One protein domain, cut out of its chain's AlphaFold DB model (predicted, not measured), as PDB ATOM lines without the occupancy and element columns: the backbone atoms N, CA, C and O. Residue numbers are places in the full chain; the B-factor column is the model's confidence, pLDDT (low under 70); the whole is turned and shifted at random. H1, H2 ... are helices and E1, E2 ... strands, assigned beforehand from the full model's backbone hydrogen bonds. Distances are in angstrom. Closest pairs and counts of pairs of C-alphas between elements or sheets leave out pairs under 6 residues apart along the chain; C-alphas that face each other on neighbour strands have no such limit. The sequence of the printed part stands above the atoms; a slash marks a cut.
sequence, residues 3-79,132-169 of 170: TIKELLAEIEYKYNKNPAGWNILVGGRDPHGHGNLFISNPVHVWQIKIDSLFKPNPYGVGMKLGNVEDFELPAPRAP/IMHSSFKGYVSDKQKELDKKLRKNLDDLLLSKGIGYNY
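This is residues 3 to 79 and 132 to 169 of the 170 residues of an uncharacterized protein of Candidatus Helarchaeota archaeon (UniProt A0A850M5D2). A twisted five-stranded sheet makes the core, with the helices H1 and H2 over its opposite faces, both toward the E4 and E3 side. The short H3 turns off the far end of H2. The printed part has 115 residues with three named helices and five named strands, in the order H1 E1 E2 E3 E4 E5 H2 H3; the sheet, E4 E3 E2 E1 E5, is mixed, and the class is mixed, helices and strands. It is compact, with a radius of gyration of the C-alphas of 13.9 A and spans of 40 by 29 by 23 A.

The strands are E1, residues 23 to 26, E2, 35 to 40, E3, 44 to 50, 19.7 A long, E4, 60 to 67, 21.6 A, and E5, 132 to 134. H1, residues 4 to 17, is 20.0 A long and begins at C-alpha 4 (75.688, 99.002, 117.077). H2, residues 143 to 162, is 28.9 A long; H3, residues 166 to 169, ends at C-alpha 169 (57.178, 99.907, 119.390).

E1 to E4 form a meander, each strand the antiparallel neighbour of the one before: N 25 and O 38 are 2.8 A apart, N 37 and O 48 2.9 A, N 49 and O 61 2.8 A. E5 is parallel to E1, with N 26 and O 133 at 2.8 A. H2 is on one face at a height over the sheet of 8.0 A, with C-alphas 61 and 156, the closest of E4 and H2, 6.0 A apart. H1 is on the opposite face at 10.4 A, in three layers, helices on both faces of a sheet; C-alphas 4 and 60, the closest of H1 and E4, are 4.9 A apart. H2 and H3 touch only at the corner, closest at C-alphas 160 and 166, 4.4 A. Every O i to N i+4 pair is within hydrogen-bond range in H1 and H2; H3 is too short for one.

The C-alphas of Arg 77 and Gly 164, the two farthest apart, are 40.8 A apart. Residues 80 to 131 are not printed, and C-alphas 79 and 132 are 10.0 A apart across the cut. Of the links that are printed whole, none is long. The model's pLDDT is under 70 at residues 74 to 77, 137 to 138 and 166 to 169.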
ATOM      1  N   THR A   3      76.132 103.660 115.671       94.62
ATOM      2  CA  THR A   3      75.351 102.443 115.435       94.62
ATOM      3  C   THR A   3      75.977 101.269 116.187       94.62
ATOM      4  O   THR A   3      77.173 101.271 116.496       94.62
ATOM      5  N   ILE A   4      75.185 100.230 116.453       93.81
ATOM      6  CA  ILE A   4      75.688  99.002 117.077       93.81
ATOM      7  C   ILE A   4      76.868  98.405 116.296       93.81
ATOM      8  O   ILE A   4      77.849  97.997 116.905       93.81
ATOM      9  N   LYS A   5      76.835  98.435 114.958       92.94
ATOM     10  CA  LYS A   5      77.908  97.896 114.111       92.94
ATOM     11  C   LYS A   5      79.225  98.652 114.297       92.94
ATOM     12  O   LYS A   5      80.263  98.033 114.509       92.94
ATOM     13  N   GLU A   6      79.186  99.981 114.247       95.75
ATOM     14  CA  GLU A   6      80.378 100.821 114.439       95.75
ATOM     15  C   GLU A   6      80.953 100.676 115.849       95.75
ATOM     16  O   GLU A   6      82.170 100.671 116.038       95.75
ATOM     17  N   LEU A   7      80.077 100.564 116.849       96.00
ATOM     18  CA  LEU A   7      80.497 100.437 118.233       96.00
ATOM     19  C   LEU A   7      81.085  99.057 118.534       96.00
ATOM     20  O   LEU A   7      82.112  98.974 119.206       96.00
ATOM     21  N   LEU A   8      80.481  97.986 118.012       94.25
ATOM     22  CA  LEU A   8      81.020  96.635 118.144       94.25
ATOM     23  C   LEU A   8      82.373  96.504 117.441       94.25
ATOM     24  O   LEU A   8      83.261  95.897 118.020       94.25
ATOM     25  N   ALA A   9      82.585  97.143 116.284       95.50
ATOM     26  CA  ALA A   9      83.898  97.170 115.633       95.50
ATOM     27  C   ALA A   9      84.974  97.863 116.498       95.50
ATOM     28  O   ALA A   9      86.104  97.385 116.605       95.50
ATOM     29  N   GLU A  10      84.631  98.971 117.169       96.00
ATOM     30  CA  GLU A  10      85.540  99.623 118.127       96.00
ATOM     31  C   GLU A  10      85.852  98.713 119.328       96.00
ATOM     32  O   GLU A  10      87.007  98.610 119.756       96.00
ATOM     33  N   ILE A  11      84.822  98.076 119.886       96.25
ATOM     34  CA  ILE A  11      84.938  97.166 121.028       96.25
ATOM     35  C   ILE A  11      85.785  95.950 120.655       96.25
ATOM     36  O   ILE A  11      86.697  95.604 121.400       96.25
ATOM     37  N   GLU A  12      85.551  95.360 119.486       95.94
ATOM     38  CA  GLU A  12      86.313  94.238 118.946       95.94
ATOM     39  C   GLU A  12      87.796  94.592 118.808       95.94
ATOM     40  O   GLU A  12      88.665  93.865 119.293       95.94
ATOM     41  N   TYR A  13      88.097  95.757 118.227       96.69
ATOM     42  CA  TYR A  13      89.467  96.245 118.108       96.69
ATOM     43  C   TYR A  13      90.157  96.369 119.474       96.69
ATOM     44  O   TYR A  13      91.310  95.968 119.636       96.69
ATOM     45  N   LYS A  14      89.458  96.902 120.484       96.81
ATOM     46  CA  LYS A  14      89.989  97.025 121.851       96.81
ATOM     47  C   LYS A  14      90.138  95.665 122.534       96.81
ATOM     48  O   LYS A  14      91.135  95.450 123.219       96.81
ATOM     49  N   TYR A  15      89.181  94.765 122.342       96.94
ATOM     50  CA  TYR A  15      89.207  93.414 122.890       96.94
ATOM     51  C   TYR A  15      90.402  92.629 122.348       96.94
ATOM     52  O   TYR A  15      91.157  92.041 123.117       96.94
ATOM     53  N   ASN A  16      90.644  92.701 121.037       96.56
ATOM     54  CA  ASN A  16      91.767  92.015 120.402       96.56
ATOM     55  C   ASN A  16      93.135  92.470 120.927       96.56
ATOM     56  O   ASN A  16      94.073  91.676 120.923       96.56
ATOM     57  N   LYS A  17      93.255  93.709 121.420       96.50
ATOM     58  CA  LYS A  17      94.486  94.195 122.066       96.50
ATOM     59  C   LYS A  17      94.688  93.648 123.475       96.50
ATOM     60  O   LYS A  17      95.819  93.377 123.860       96.50
ATOM     61  N   ASN A  18      93.618  93.537 124.259       96.31
ATOM     62  CA  ASN A  18      93.683  93.004 125.615       96.31
ATOM     63  C   ASN A  18      92.363  92.306 125.977       96.31
ATOM     64  O   ASN A  18      91.447  92.985 126.431       96.31
ATOM     65  N   PRO A  19      92.267  90.975 125.819       95.81
ATOM     66  CA  PRO A  19      91.056  90.199 126.108       95.81
ATOM     67  C   PRO A  19      90.688  90.082 127.594       95.81
ATOM     68  O   PRO A  19      89.601  89.607 127.920       95.81
ATOM     69  N   ALA A  20      91.586  90.447 128.513       94.06
ATOM     70  CA  ALA A  20      91.394  90.220 129.942       94.06
ATOM     71  C   ALA A  20      90.482  91.274 130.592       94.06
ATOM     72  O   ALA A  20      90.568  92.464 130.289       94.06
ATOM     73  N   GLY A  21      89.637  90.831 131.530       92.94
ATOM     74  CA  GLY A  21      88.826  91.722 132.369       92.94
ATOM     75  C   GLY A  21      87.628  92.363 131.664       92.94
ATOM     76  O   GLY A  21      87.083  93.346 132.163       92.94
ATOM     77  N   TRP A  22      87.218  91.833 130.509       95.38
ATOM     78  CA  TRP A  22      85.998  92.273 129.840       95.38
ATOM     79  C   TRP A  22      84.759  91.701 130.510       95.38
ATOM     80  O   TRP A  22      84.783  90.578 130.994       95.38
ATOM     81  N   ASN A  23      83.652  92.435 130.502       93.75
ATOM     82  CA  ASN A  23      82.369  91.947 130.992       93.75
ATOM     83  C   ASN A  23      81.259  92.361 130.035       93.75
ATOM     84  O   ASN A  23      81.284  93.457 129.474       93.75
ATOM     85  N   ILE A  24      80.280  91.476 129.872       93.12
ATOM     86  CA  ILE A  24      79.058  91.760 129.127       93.12
ATOM     87  C   ILE A  24      77.883  91.521 130.060       93.12
ATOM     88  O   ILE A  24      77.725  90.432 130.615       93.12
ATOM     89  N   LEU A  25      77.063  92.554 130.208       90.31
ATOM     90  CA  LEU A  25      75.882  92.561 131.044       90.31
ATOM     91  C   LEU A  25      74.671  92.948 130.203       90.31
ATOM     92  O   LEU A  25      74.573  94.058 129.683       90.31
ATOM     93  N   VAL A  26      73.724  92.030 130.113       89.19
ATOM     94  CA  VAL A  26      72.384  92.286 129.609       89.19
ATOM     95  C   VAL A  26      71.553  92.841 130.761       89.19
ATOM     96  O   VAL A  26      71.286  92.144 131.743       89.19
ATOM     97  N   GLY A  27      71.183  94.114 130.645       81.19
ATOM     98  CA  GLY A  27      70.278  94.778 131.574       81.19
ATOM     99  C   GLY A  27      68.810  94.483 131.270       81.19
ATOM    100  O   GLY A  27      68.463  93.886 130.246       81.19
ATOM    101  N   GLY A  28      67.932  94.948 132.161       75.75
ATOM    102  CA  GLY A  28      66.492  94.900 131.942       75.75
ATOM    103  C   GLY A  28      66.042  95.698 130.712       75.75
ATOM    104  O   GLY A  28      66.748  96.580 130.213       75.75
ATOM    105  N   ARG A  29      64.831  95.387 130.238       79.81
ATOM    106  CA  ARG A  29      64.145  96.195 129.226       79.81
ATOM    107  C   ARG A  29      63.683  97.512 129.831       79.81
ATOM    108  O   ARG A  29      63.272  97.552 130.993       79.81
ATOM    109  N   ASP A  30      63.732  98.567 129.034       78.69
ATOM    110  CA  ASP A  30      63.137  99.843 129.404       78.69
ATOM    111  C   ASP A  30      61.604  99.834 129.197       78.69
ATOM    112  O   ASP A  30      61.057  98.848 128.692       78.69
ATOM    113  N   PRO A  31      60.882 100.900 129.596       78.75
ATOM    114  CA  PRO A  31      59.428 100.960 129.440       78.75
ATOM    115  C   PRO A  31      58.914 100.850 127.994       78.75
ATOM    116  O   PRO A  31      57.750 100.522 127.814       78.75
ATOM    117  N   HIS A  32      59.756 101.096 126.984       78.50
ATOM    118  CA  HIS A  32      59.422 100.958 125.559       78.50
ATOM    119  C   HIS A  32      59.771  99.556 125.023       78.50
ATOM    120  O   HIS A  32      59.623  99.272 123.838       78.50
ATOM    121  N   GLY A  33      60.252  98.660 125.891       83.12
ATOM    122  CA  GLY A  33      60.653  97.306 125.529       83.12
ATOM    123  C   GLY A  33      62.082  97.193 124.996       83.12
ATOM    124  O   GLY A  33      62.521  96.070 124.732       83.12
ATOM    125  N   HIS A  34      62.832  98.298 124.905       88.94
ATOM    126  CA  HIS A  34      64.195  98.294 124.372       88.94
ATOM    127  C   HIS A  34      65.166  97.659 125.360       88.94
ATOM    128  O   HIS A  34      65.120  97.908 126.568       88.94
ATOM    129  N   GLY A  35      66.073  96.836 124.843       88.62
ATOM    130  CA  GLY A  35      67.110  96.178 125.625       88.62
ATOM    131  C   GLY A  35      68.290  97.103 125.916       88.62
ATOM    132  O   GLY A  35      68.637  97.971 125.113       88.62
ATOM    133  N   ASN A  36      68.942  96.868 127.054       89.38
ATOM    134  CA  ASN A  36      70.207  97.496 127.411       89.38
ATOM    135  C   ASN A  36      71.324  96.453 127.439       89.38
ATOM    136  O   ASN A  36      71.212  95.426 128.110       89.38
ATOM    137  N   LEU A  37      72.421  96.748 126.752       91.38
ATOM    138  CA  LEU A  37      73.661  95.991 126.823       91.38
ATOM    139  C   LEU A  37      74.753  96.896 127.383       91.38
ATOM    140  O   LEU A  37      75.051  97.946 126.814       91.38
ATOM    141  N   PHE A  38      75.368  96.472 128.478       92.19
ATOM    142  CA  PHE A  38      76.563  97.096 129.019       92.19
ATOM    143  C   PHE A  38      77.757  96.215 128.693       92.19
ATOM    144  O   PHE A  38      77.761  95.016 128.973       92.19
ATOM    145  N   ILE A  39      78.769  96.818 128.089       94.25
ATOM    146  CA  ILE A  39      80.047  96.170 127.822       94.25
ATOM    147  C   ILE A  39      81.086  96.968 128.585       94.25
ATOM    148  O   ILE A  39      81.096  98.196 128.504       94.25
ATOM    149  N   SER A  40      81.956  96.298 129.326       94.12
ATOM    150  CA  SER A  40      83.071  96.954 129.996       94.12
ATOM    151  C   SER A  40      84.369  96.211 129.761       94.12
ATOM    152  O   SER A  40      84.388  95.006 129.525       94.12
ATOM    153  N   ASN A  41      85.458  96.961 129.812       94.69
ATOM    154  CA  ASN A  41      86.799  96.436 130.027       94.69
ATOM    155  C   ASN A  41      87.326  97.016 131.351       94.69
ATOM    156  O   ASN A  41      86.589  97.767 131.981       94.69
ATOM    157  N   PRO A  42      88.570  96.749 131.784       93.12
ATOM    158  CA  PRO A  42      89.063  97.255 133.071       93.12
ATOM    159  C   PRO A  42      89.064  98.784 133.236       93.12
ATOM    160  O   PRO A  42      89.219  99.268 134.349       93.12
ATOM    161  N   VAL A  43      88.933  99.545 132.146       93.88
ATOM    162  CA  VAL A  43      89.066 101.008 132.151       93.88
ATOM    163  C   VAL A  43      87.757 101.698 131.791       93.88
ATOM    164  O   VAL A  43      87.435 102.728 132.363       93.88
ATOM    165  N   HIS A  44      86.988 101.160 130.846       94.81
ATOM    166  CA  HIS A  44      85.873 101.857 130.216       94.81
ATOM    167  C   HIS A  44      84.587 101.039 130.194       94.81
ATOM    168  O   HIS A  44      84.614  99.813 130.093       94.81
ATOM    169  N   VAL A  45      83.465 101.761 130.178       93.38
ATOM    170  CA  VAL A  45      82.116 101.209 130.022       93.38
ATOM    171  C   VAL A  45      81.461 101.782 128.772       93.38
ATOM    172  O   VAL A  45      81.552 102.978 128.486       93.38
ATOM    173  N   TRP A  46      80.756 100.925 128.049       94.88
ATOM    174  CA  TRP A  46      79.878 101.265 126.941       94.88
ATOM    175  C   TRP A  46      78.457 100.817 127.266       94.88
ATOM    176  O   TRP A  46      78.257  99.757 127.859       94.88
ATOM    177  N   GLN A  47      77.480 101.610 126.834       93.81
ATOM    178  CA  GLN A  47      76.071 101.231 126.843       93.81
ATOM    179  C   GLN A  47      75.561 101.203 125.404       93.81
ATOM    180  O   GLN A  47      75.802 102.135 124.628       93.81
ATOM    181  N   ILE A  48      74.841 100.140 125.064       94.62
ATOM    182  CA  ILE A  48      74.131  99.980 123.800       94.62
ATOM    183  C   ILE A  48      72.653  99.790 124.116       94.62
ATOM    184  O   ILE A  48      72.285  98.910 124.894       94.62
ATOM    185  N   LYS A  49      71.818 100.618 123.495       94.00
ATOM    186  CA  LYS A  49      70.371 100.445 123.457       94.00
ATOM    187  C   LYS A  49      70.013  99.722 122.169       94.00
ATOM    188  O   LYS A  49      70.480 100.118 121.102       94.00
ATOM    189  N   ILE A  50      69.205  98.678 122.274       93.81
ATOM    190  CA  ILE A  50      68.822  97.826 121.147       93.81
ATOM    191  C   ILE A  50      67.320  97.578 121.129       93.81
ATOM    192  O   ILE A  50      66.678  97.533 122.176       93.81
ATOM    193  N   ASP A  51      66.774  97.368 119.939       91.31
ATOM    194  CA  ASP A  51      65.349  97.112 119.740       91.31
ATOM    195  C   ASP A  51      64.926  95.718 120.241       91.31
ATOM    196  O   ASP A  51      63.814  95.533 120.731       91.31
ATOM    197  N   SER A  52      65.799  94.711 120.124       86.00
ATOM    198  CA  SER A  52      65.595  93.365 120.667       86.00
ATOM    199  C   SER A  52      66.897  92.565 120.713       86.00
ATOM    200  O   SER A  52      67.669  92.580 119.767       86.00
ATOM    201  N   LEU A  53      67.117  91.778 121.769       78.81
ATOM    202  CA  LEU A  53      68.213  90.788 121.817       78.81
ATOM    203  C   LEU A  53      67.933  89.529 120.990       78.81
ATOM    204  O   LEU A  53      68.833  88.728 120.766       78.81
ATOM    205  N   PHE A  54      66.681  89.332 120.581       79.31
ATOM    206  CA  PHE A  54      66.205  88.085 119.981       79.31
ATOM    207  C   PHE A  54      66.046  88.183 118.461       79.31
ATOM    208  O   PHE A  54      65.579  87.240 117.827       79.31
ATOM    209  N   LYS A  55      66.415  89.322 117.866       85.25
ATOM    210  CA  LYS A  55      66.445  89.493 116.413       85.25
ATOM    211  C   LYS A  55      67.840  89.151 115.882       85.25
ATOM    212  O   LYS A  55      68.816  89.568 116.498       85.25
ATOM    213  N   PRO A  56      67.959  88.476 114.721       79.88
ATOM    214  CA  PRO A  56      69.259  88.194 114.106       79.88
ATOM    215  C   PRO A  56      70.085  89.452 113.799       79.88
ATOM    216  O   PRO A  56      71.297  89.447 113.966       79.88
ATOM    217  N   ASN A  57      69.422  90.531 113.373       85.56
ATOM    218  CA  ASN A  57      70.045  91.814 113.045       85.56
ATOM    219  C   ASN A  57      69.334  92.933 113.812       85.56
ATOM    220  O   ASN A  57      68.465  93.601 113.245       85.56
ATOM    221  N   PRO A  58      69.629  93.100 115.110       91.06
ATOM    222  CA  PRO A  58      68.966  94.112 115.908       91.06
ATOM    223  C   PRO A  58      69.427  95.506 115.496       91.06
ATOM    224  O   PRO A  58      70.595  95.732 115.157       91.06
ATOM    225  N   TYR A  59      68.507  96.459 115.560       93.19
ATOM    226  CA  TYR A  59      68.861  97.865 115.464       93.19
ATOM    227  C   TYR A  59      69.317  98.337 116.830       93.19
ATOM    228  O   TYR A  59      68.738  97.995 117.860       93.19
ATOM    229  N   GLY A  60      70.372  99.138 116.841       94.69
ATOM    230  CA  GLY A  60      70.919  99.622 118.085       94.69
ATOM    231  C   GLY A  60      71.789 100.838 117.903       94.69
ATOM    232  O   GLY A  60      72.441 101.022 116.871       94.69
ATOM    233  N   VAL A  61      71.817 101.637 118.955       96.62
ATOM    234  CA  VAL A  61      72.686 102.793 119.089       96.62
ATOM    235  C   VAL A  61      73.382 102.723 120.432       96.62
ATOM    236  O   VAL A  61      72.830 102.248 121.424       96.62
ATOM    237  N   GLY A  62      74.620 103.184 120.477       96.25
ATOM    238  CA  GLY A  62      75.398 103.130 121.696       96.25
ATOM    239  C   GLY A  62      76.474 104.189 121.749       96.25
ATOM    240  O   GLY A  62      76.759 104.904 120.778       96.25
ATOM    241  N   MET A  63      77.090 104.278 122.918       95.31
ATOM    242  CA  MET A  63      78.289 105.074 123.113       95.31
ATOM    243  C   MET A  63      79.079 104.638 124.340       95.31
ATOM    244  O   MET A  63      78.587 103.929 125.219       95.31
ATOM    245  N   LYS A  64      80.325 105.112 124.391       94.06
ATOM    246  CA  LYS A  64      81.148 105.067 125.593       94.06
ATOM    247  C   LYS A  64      80.495 105.937 126.665       94.06
ATOM    248  O   LYS A  64      80.249 107.120 126.438       94.06
ATOM    249  N   LEU A  65      80.218 105.333 127.809       89.12
ATOM    250  CA  LEU A  65      79.559 105.959 128.945       89.12
ATOM    251  C   LEU A  65      80.585 106.689 129.838       89.12
ATOM    252  O   LEU A  65      80.338 107.815 130.274       89.12
ATOM    253  N   GLY A  66      81.765 106.098 130.051       90.25
ATOM    254  CA  GLY A  66      82.832 106.695 130.863       90.25
ATOM    255  C   GLY A  66      83.873 105.678 131.324       90.25
ATOM    256  O   GLY A  66      84.079 104.666 130.642       90.25
ATOM    257  N   ASN A  67      84.518 105.967 132.456       91.69
ATOM    258  CA  ASN A  67      85.441 105.048 133.116       91.69
ATOM    259  C   ASN A  67      84.674 104.073 134.014       91.69
ATOM    260  O   ASN A  67      83.606 104.417 134.500       91.69
ATOM    261  N   VAL A  68      85.192 102.863 134.246       87.56
ATOM    262  CA  VAL A  68      84.516 101.858 135.100       87.56
ATOM    263  C   VAL A  68      84.270 102.361 136.517       87.56
ATOM    264  O   VAL A  68      83.206 102.101 137.063       87.56
ATOM    265  N   GLU A  69      85.221 103.101 137.081       86.56
ATOM    266  CA  GLU A  69      85.143 103.666 138.434       86.56
ATOM    267  C   GLU A  69      83.968 104.640 138.639       86.56
ATOM    268  O   GLU A  69      83.513 104.813 139.764       86.56
ATOM    269  N   ASP A  70      83.431 105.215 137.557       86.00
ATOM    270  CA  ASP A  70      82.290 106.136 137.604       86.00
ATOM    271  C   ASP A  70      80.930 105.409 137.725       86.00
ATOM    272  O   ASP A  70      79.883 106.065 137.766       86.00
ATOM    273  N   PHE A  71      80.905 104.067 137.681       81.38
ATOM    274  CA  PHE A  71      79.667 103.284 137.600       81.38
ATOM    275  C   PHE A  71      79.653 102.097 138.557       81.38
ATOM    276  O   PHE A  71      80.539 101.245 138.549       81.38
ATOM    277  N   GLU A  72      78.544 101.952 139.277       75.19
ATOM    278  CA  GLU A  72      78.263 100.777 140.100       75.19
ATOM    279  C   GLU A  72      77.667  99.657 139.239       75.19
ATOM    280  O   GLU A  72      76.480  99.327 139.309       75.19
ATOM    281  N   LEU A  73      78.483  99.078 138.356       73.06
ATOM    282  CA  LEU A  73      78.064  97.879 137.635       73.06
ATOM    283  C   LEU A  73      77.972  96.702 138.622       73.06
ATOM    284  O   LEU A  73      78.867  96.542 139.455       73.06
ATOM    285  N   PRO A  74      76.944  95.837 138.519       69.31
ATOM    286  CA  PRO A  74      76.877  94.609 139.301       69.31
ATOM    287  C   PRO A  74      78.188  93.831 139.170       69.31
ATOM    288  O   PRO A  74      78.558  93.421 138.067       69.31
ATOM    289  N   ALA A  75      78.898  93.651 140.287       62.03
ATOM    290  CA  ALA A  75      80.168  92.941 140.286       62.03
ATOM    291  C   ALA A  75      79.953  91.511 139.757       62.03
ATOM    292  O   ALA A  75      79.062  90.801 140.247       62.03
ATOM    293  N   PRO A  76      80.729  91.066 138.755       64.31
ATOM    294  CA  PRO A  76      80.561  89.731 138.217       64.31
ATOM    295  C   PRO A  76      80.948  88.711 139.294       64.31
ATOM    296  O   PRO A  76      82.081  88.670 139.760       64.31
ATOM    297  N   ARG A  77      80.003  87.840 139.671       69.75
ATOM    298  CA  ARG A  77      80.288  86.619 140.457       69.75
ATOM    299  C   ARG A  77      80.924  85.512 139.601       69.75
ATOM    300  O   ARG A  77      81.020  84.373 140.040       69.75
ATOM    301  N   ALA A  78      81.291  85.838 138.366       76.69
ATOM    302  CA  ALA A  78      81.781  84.926 137.349       76.69
ATOM    303  C   ALA A  78      83.089  85.468 136.742       76.69
ATOM    304  O   ALA A  78      83.353  86.670 136.841       76.69
ATOM    305  N   PRO A  79      83.903  84.615 136.094       88.38
ATOM    306  CA  PRO A  79      85.078  85.060 135.350       88.38
ATOM    307  C   PRO A  79      84.731  86.101 134.280       88.38
ATOM    308  O   PRO A  79      83.600  86.163 133.797       88.38
ATOM    309  N   ILE A 132      78.077  85.700 129.540       91.38
ATOM    310  CA  ILE A 132      77.219  86.885 129.385       91.38
ATOM    311  C   ILE A 132      76.285  86.913 130.589       91.38
ATOM    312  O   ILE A 132      75.529  85.971 130.820       91.38
ATOM    313  N   MET A 133      76.359  87.983 131.373       88.56
ATOM    314  CA  MET A 133      75.572  88.117 132.591       88.56
ATOM    315  C   MET A 133      74.200  88.688 132.258       88.56
ATOM    316  O   MET A 133      74.101  89.731 131.620       88.56
ATOM    317  N   HIS A 134      73.139  88.041 132.728       86.12
ATOM    318  CA  HIS A 134      71.787  88.586 132.672       86.12
ATOM    319  C   HIS A 134      71.422  89.126 134.047       86.12
ATOM    320  O   HIS A 134      71.438  88.386 135.030       86.12
ATOM    321  N   SER A 135      71.102  90.415 134.121       77.56
ATOM    322  CA  SER A 135      70.657  91.041 135.359       77.56
ATOM    323  C   SER A 135      69.189  91.421 135.272       77.56
ATOM    324  O   SER A 135      68.726  91.996 134.288       77.56
ATOM    325  N   SER A 136      68.458  91.129 136.346       70.19
ATOM    326  CA  SER A 136      67.105  91.641 136.563       70.19
ATOM    327  C   SER A 136      67.097  93.105 137.010       70.19
ATOM    328  O   SER A 136      66.020  93.662 137.207       70.19
ATOM    329  N   PHE A 137      68.266  93.740 137.171       69.69
ATOM    330  CA  PHE A 137      68.377  95.148 137.533       69.69
ATOM    331  C   PHE A 137      67.722  96.032 136.465       69.69
ATOM    332  O   PHE A 137      68.118  96.037 135.297       69.69
ATOM    333  N   LYS A 138      66.702  96.781 136.894       68.12
ATOM    334  CA  LYS A 138      65.939  97.735 136.073       68.12
ATOM    335  C   LYS A 138      66.248  99.198 136.414       68.12
ATOM    336  O   LYS A 138      65.610 100.093 135.868       68.12
ATOM    337  N   GLY A 139      67.158  99.433 137.360       70.50
ATOM    338  CA  GLY A 139      67.551 100.771 137.790       70.50
ATOM    339  C   GLY A 139      68.600 101.402 136.874       70.50
ATOM    340  O   GLY A 139      68.952 100.860 135.826       70.50
ATOM    341  N   TYR A 140      69.121 102.545 137.309       79.38
ATOM    342  CA  TYR A 140      70.257 103.214 136.681       79.38
ATOM    343  C   TYR A 140      71.489 103.037 137.564       79.38
ATOM    344  O   TYR A 140      71.364 103.036 138.786       79.38
ATOM    345  N   VAL A 141      72.666 102.893 136.956       76.62
ATOM    346  CA  VAL A 141      73.935 102.720 137.697       76.62
ATOM    347  C   VAL A 141      74.621 104.050 138.031       76.62
ATOM    348  O   VAL A 141      75.628 104.061 138.727       76.62
ATOM    349  N   SER A 142      74.095 105.163 137.504       81.50
ATOM    350  CA  SER A 142      74.418 106.544 137.889       81.50
ATOM    351  C   SER A 142      73.466 107.539 137.206       81.50
ATOM    352  O   SER A 142      72.793 107.199 136.226       81.50
ATOM    353  N   ASP A 143      73.453 108.799 137.650       85.19
ATOM    354  CA  ASP A 143      72.689 109.868 136.982       85.19
ATOM    355  C   ASP A 143      73.200 110.155 135.566       85.19
ATOM    356  O   ASP A 143      72.419 110.348 134.630       85.19
ATOM    357  N   LYS A 144      74.522 110.096 135.368       83.88
ATOM    358  CA  LYS A 144      75.138 110.212 134.040       83.88
ATOM    359  C   LYS A 144      74.633 109.118 133.101       83.88
ATOM    360  O   LYS A 144      74.357 109.382 131.931       83.88
ATOM    361  N   GLN A 145      74.482 107.897 133.616       87.75
ATOM    362  CA  GLN A 145      73.931 106.786 132.854       87.75
ATOM    363  C   GLN A 145      72.435 106.966 132.571       87.75
ATOM    364  O   GLN A 145      72.009 106.706 131.450       87.75
ATOM    365  N   LYS A 146      71.652 107.483 133.522       89.31
ATOM    366  CA  LYS A 146      70.230 107.803 133.321       89.31
ATOM    367  C   LYS A 146      70.006 108.811 132.196       89.31
ATOM    368  O   LYS A 146      69.144 108.605 131.341       89.31
ATOM    369  N   GLU A 147      70.796 109.881 132.164       89.94
ATOM    370  CA  GLU A 147      70.713 110.878 131.094       89.94
ATOM    371  C   GLU A 147      71.181 110.323 129.748       89.94
ATOM    372  O   GLU A 147      70.608 110.649 128.704       89.94
ATOM    373  N   LEU A 148      72.179 109.432 129.755       89.75
ATOM    374  CA  LEU A 148      72.557 108.720 128.544       89.75
ATOM    375  C   LEU A 148      71.439 107.791 128.051       89.75
ATOM    376  O   LEU A 148      71.134 107.801 126.861       89.75
ATOM    377  N   ASP A 149      70.811 107.014 128.934       90.75
ATOM    378  CA  ASP A 149      69.762 106.055 128.570       90.75
ATOM    379  C   ASP A 149      68.608 106.734 127.827       90.75
ATOM    380  O   ASP A 149      68.185 106.254 126.775       90.75
ATOM    381  N   LYS A 150      68.163 107.900 128.315       91.81
ATOM    382  CA  LYS A 150      67.131 108.717 127.656       91.81
ATOM    383  C   LYS A 150      67.551 109.145 126.250       91.81
ATOM    384  O   LYS A 150      66.761 109.052 125.312       91.81
ATOM    385  N   LYS A 151      68.799 109.601 126.088       93.88
ATOM    386  CA  LYS A 151      69.339 110.008 124.782       93.88
ATOM    387  C   LYS A 151      69.419 108.820 123.826       93.88
ATOM    388  O   LYS A 151      69.000 108.952 122.679       93.88
ATOM    389  N   LEU A 152      69.930 107.677 124.286       93.94
ATOM    390  CA  LEU A 152      70.015 106.449 123.495       93.94
ATOM    391  C   LEU A 152      68.631 105.949 123.079       93.94
ATOM    392  O   LEU A 152      68.465 105.579 121.924       93.94
ATOM    393  N   ARG A 153      67.641 105.987 123.982       93.38
ATOM    394  CA  ARG A 153      66.250 105.632 123.670       93.38
ATOM    395  C   ARG A 153      65.710 106.483 122.527       93.38
ATOM    396  O   ARG A 153      65.358 105.931 121.496       93.38
ATOM    397  N   LYS A 154      65.760 107.812 122.667       93.62
ATOM    398  CA  LYS A 154      65.274 108.731 121.629       93.62
ATOM    399  C   LYS A 154      65.944 108.477 120.275       93.62
ATOM    400  O   LYS A 154      65.272 108.403 119.259       93.62
ATOM    401  N   ASN A 155      67.267 108.298 120.263       94.88
ATOM    402  CA  ASN A 155      67.997 108.038 119.020       94.88
ATOM    403  C   ASN A 155      67.663 106.668 118.415       94.88
ATOM    404  O   ASN A 155      67.691 106.522 117.196       94.88
ATOM    405  N   LEU A 156      67.380 105.660 119.246       94.69
ATOM    406  CA  LEU A 156      66.906 104.372 118.758       94.69
ATOM    407  C   LEU A 156      65.514 104.515 118.140       94.69
ATOM    408  O   LEU A 156      65.307 104.007 117.046       94.69
ATOM    409  N   ASP A 157      64.600 105.236 118.786       92.62
ATOM    410  CA  ASP A 157      63.253 105.480 118.258       92.62
ATOM    411  C   ASP A 157      63.314 106.204 116.904       92.62
ATOM    412  O   ASP A 157      62.732 105.737 115.924       92.62
ATOM    413  N   ASP A 158      64.110 107.275 116.808       92.81
ATOM    414  CA  ASP A 158      64.349 108.012 115.560       92.81
ATOM    415  C   ASP A 158      64.933 107.091 114.467       92.81
ATOM    416  O   ASP A 158      64.504 107.121 113.307       92.81
ATOM    417  N   LEU A 159      65.881 106.216 114.832       93.19
ATOM    418  CA  LEU A 159      66.450 105.225 113.918       93.19
ATOM    419  C   LEU A 159      65.380 104.237 113.439       93.19
ATOM    420  O   LEU A 159      65.274 103.999 112.238       93.19
ATOM    421  N   LEU A 160      64.577 103.675 114.340       92.19
ATOM    422  CA  LEU A 160      63.529 102.709 114.004       92.19
ATOM    423  C   LEU A 160      62.451 103.331 113.105       92.19
ATOM    424  O   LEU A 160      62.018 102.694 112.140       92.19
ATOM    425  N   LEU A 161      62.063 104.582 113.367       91.25
ATOM    426  CA  LEU A 161      61.154 105.350 112.514       91.25
ATOM    427  C   LEU A 161      61.745 105.559 111.116       91.25
ATOM    428  O   LEU A 161      61.081 105.258 110.126       91.25
ATOM    429  N   SER A 162      63.016 105.963 111.018       91.31
ATOM    430  CA  SER A 162      63.699 106.141 109.724       91.31
ATOM    431  C   SER A 162      63.813 104.848 108.904       91.31
ATOM    432  O   SER A 162      63.965 104.885 107.685       91.31
ATOM    433  N   LYS A 163      63.741 103.690 109.572       89.94
ATOM    434  CA  LYS A 163      63.757 102.354 108.961       89.94
ATOM    435  C   LYS A 163      62.357 101.803 108.677       89.94
ATOM    436  O   LYS A 163      62.255 100.673 108.210       89.94
ATOM    437  N   GLY A 164      61.298 102.568 108.951       85.44
ATOM    438  CA  GLY A 164      59.910 102.165 108.706       85.44
ATOM    439  C   GLY A 164      59.384 101.084 109.655       85.44
ATOM    440  O   GLY A 164      58.351 100.484 109.384       85.44
ATOM    441  N   ILE A 165      60.082 100.818 110.763       83.50
ATOM    442  CA  ILE A 165      59.741  99.751 111.722       83.50
ATOM    443  C   ILE A 165      59.390 100.278 113.118       83.50
ATOM    444  O   ILE A 165      59.062  99.481 113.996       83.50
ATOM    445  N   GLY A 166      59.444 101.599 113.321       68.19
ATOM    446  CA  GLY A 166      59.147 102.249 114.602       68.19
ATOM    447  C   GLY A 166      57.728 101.995 115.115       68.19
ATOM    448  O   GLY A 166      57.540 101.884 116.318       68.19
ATOM    449  N   TYR A 167      56.755 101.781 114.224       66.44
ATOM    450  CA  TYR A 167      55.361 101.482 114.587       66.44
ATOM    451  C   TYR A 167      55.176 100.180 115.382       66.44
ATOM    452  O   TYR A 167      54.155 100.014 116.031       66.44
ATOM    453  N   ASN A 168      56.157  99.269 115.369       64.81
ATOM    454  CA  ASN A 168      56.111  98.039 116.172       64.81
ATOM    455  C   ASN A 168      56.406  98.273 117.669       64.81
ATOM    456  O   ASN A 168      56.423  97.313 118.436       64.81
ATOM    457  N   TYR A 169      56.710  99.516 118.056       57.34
ATOM    458  CA  TYR A 169      57.178  99.907 119.390       57.34
ATOM    459  C   TYR A 169      56.385 101.090 119.981       57.34
ATOM    460  O   TYR A 169      56.836 101.692 120.956       57.34
TER     461      TYR A 169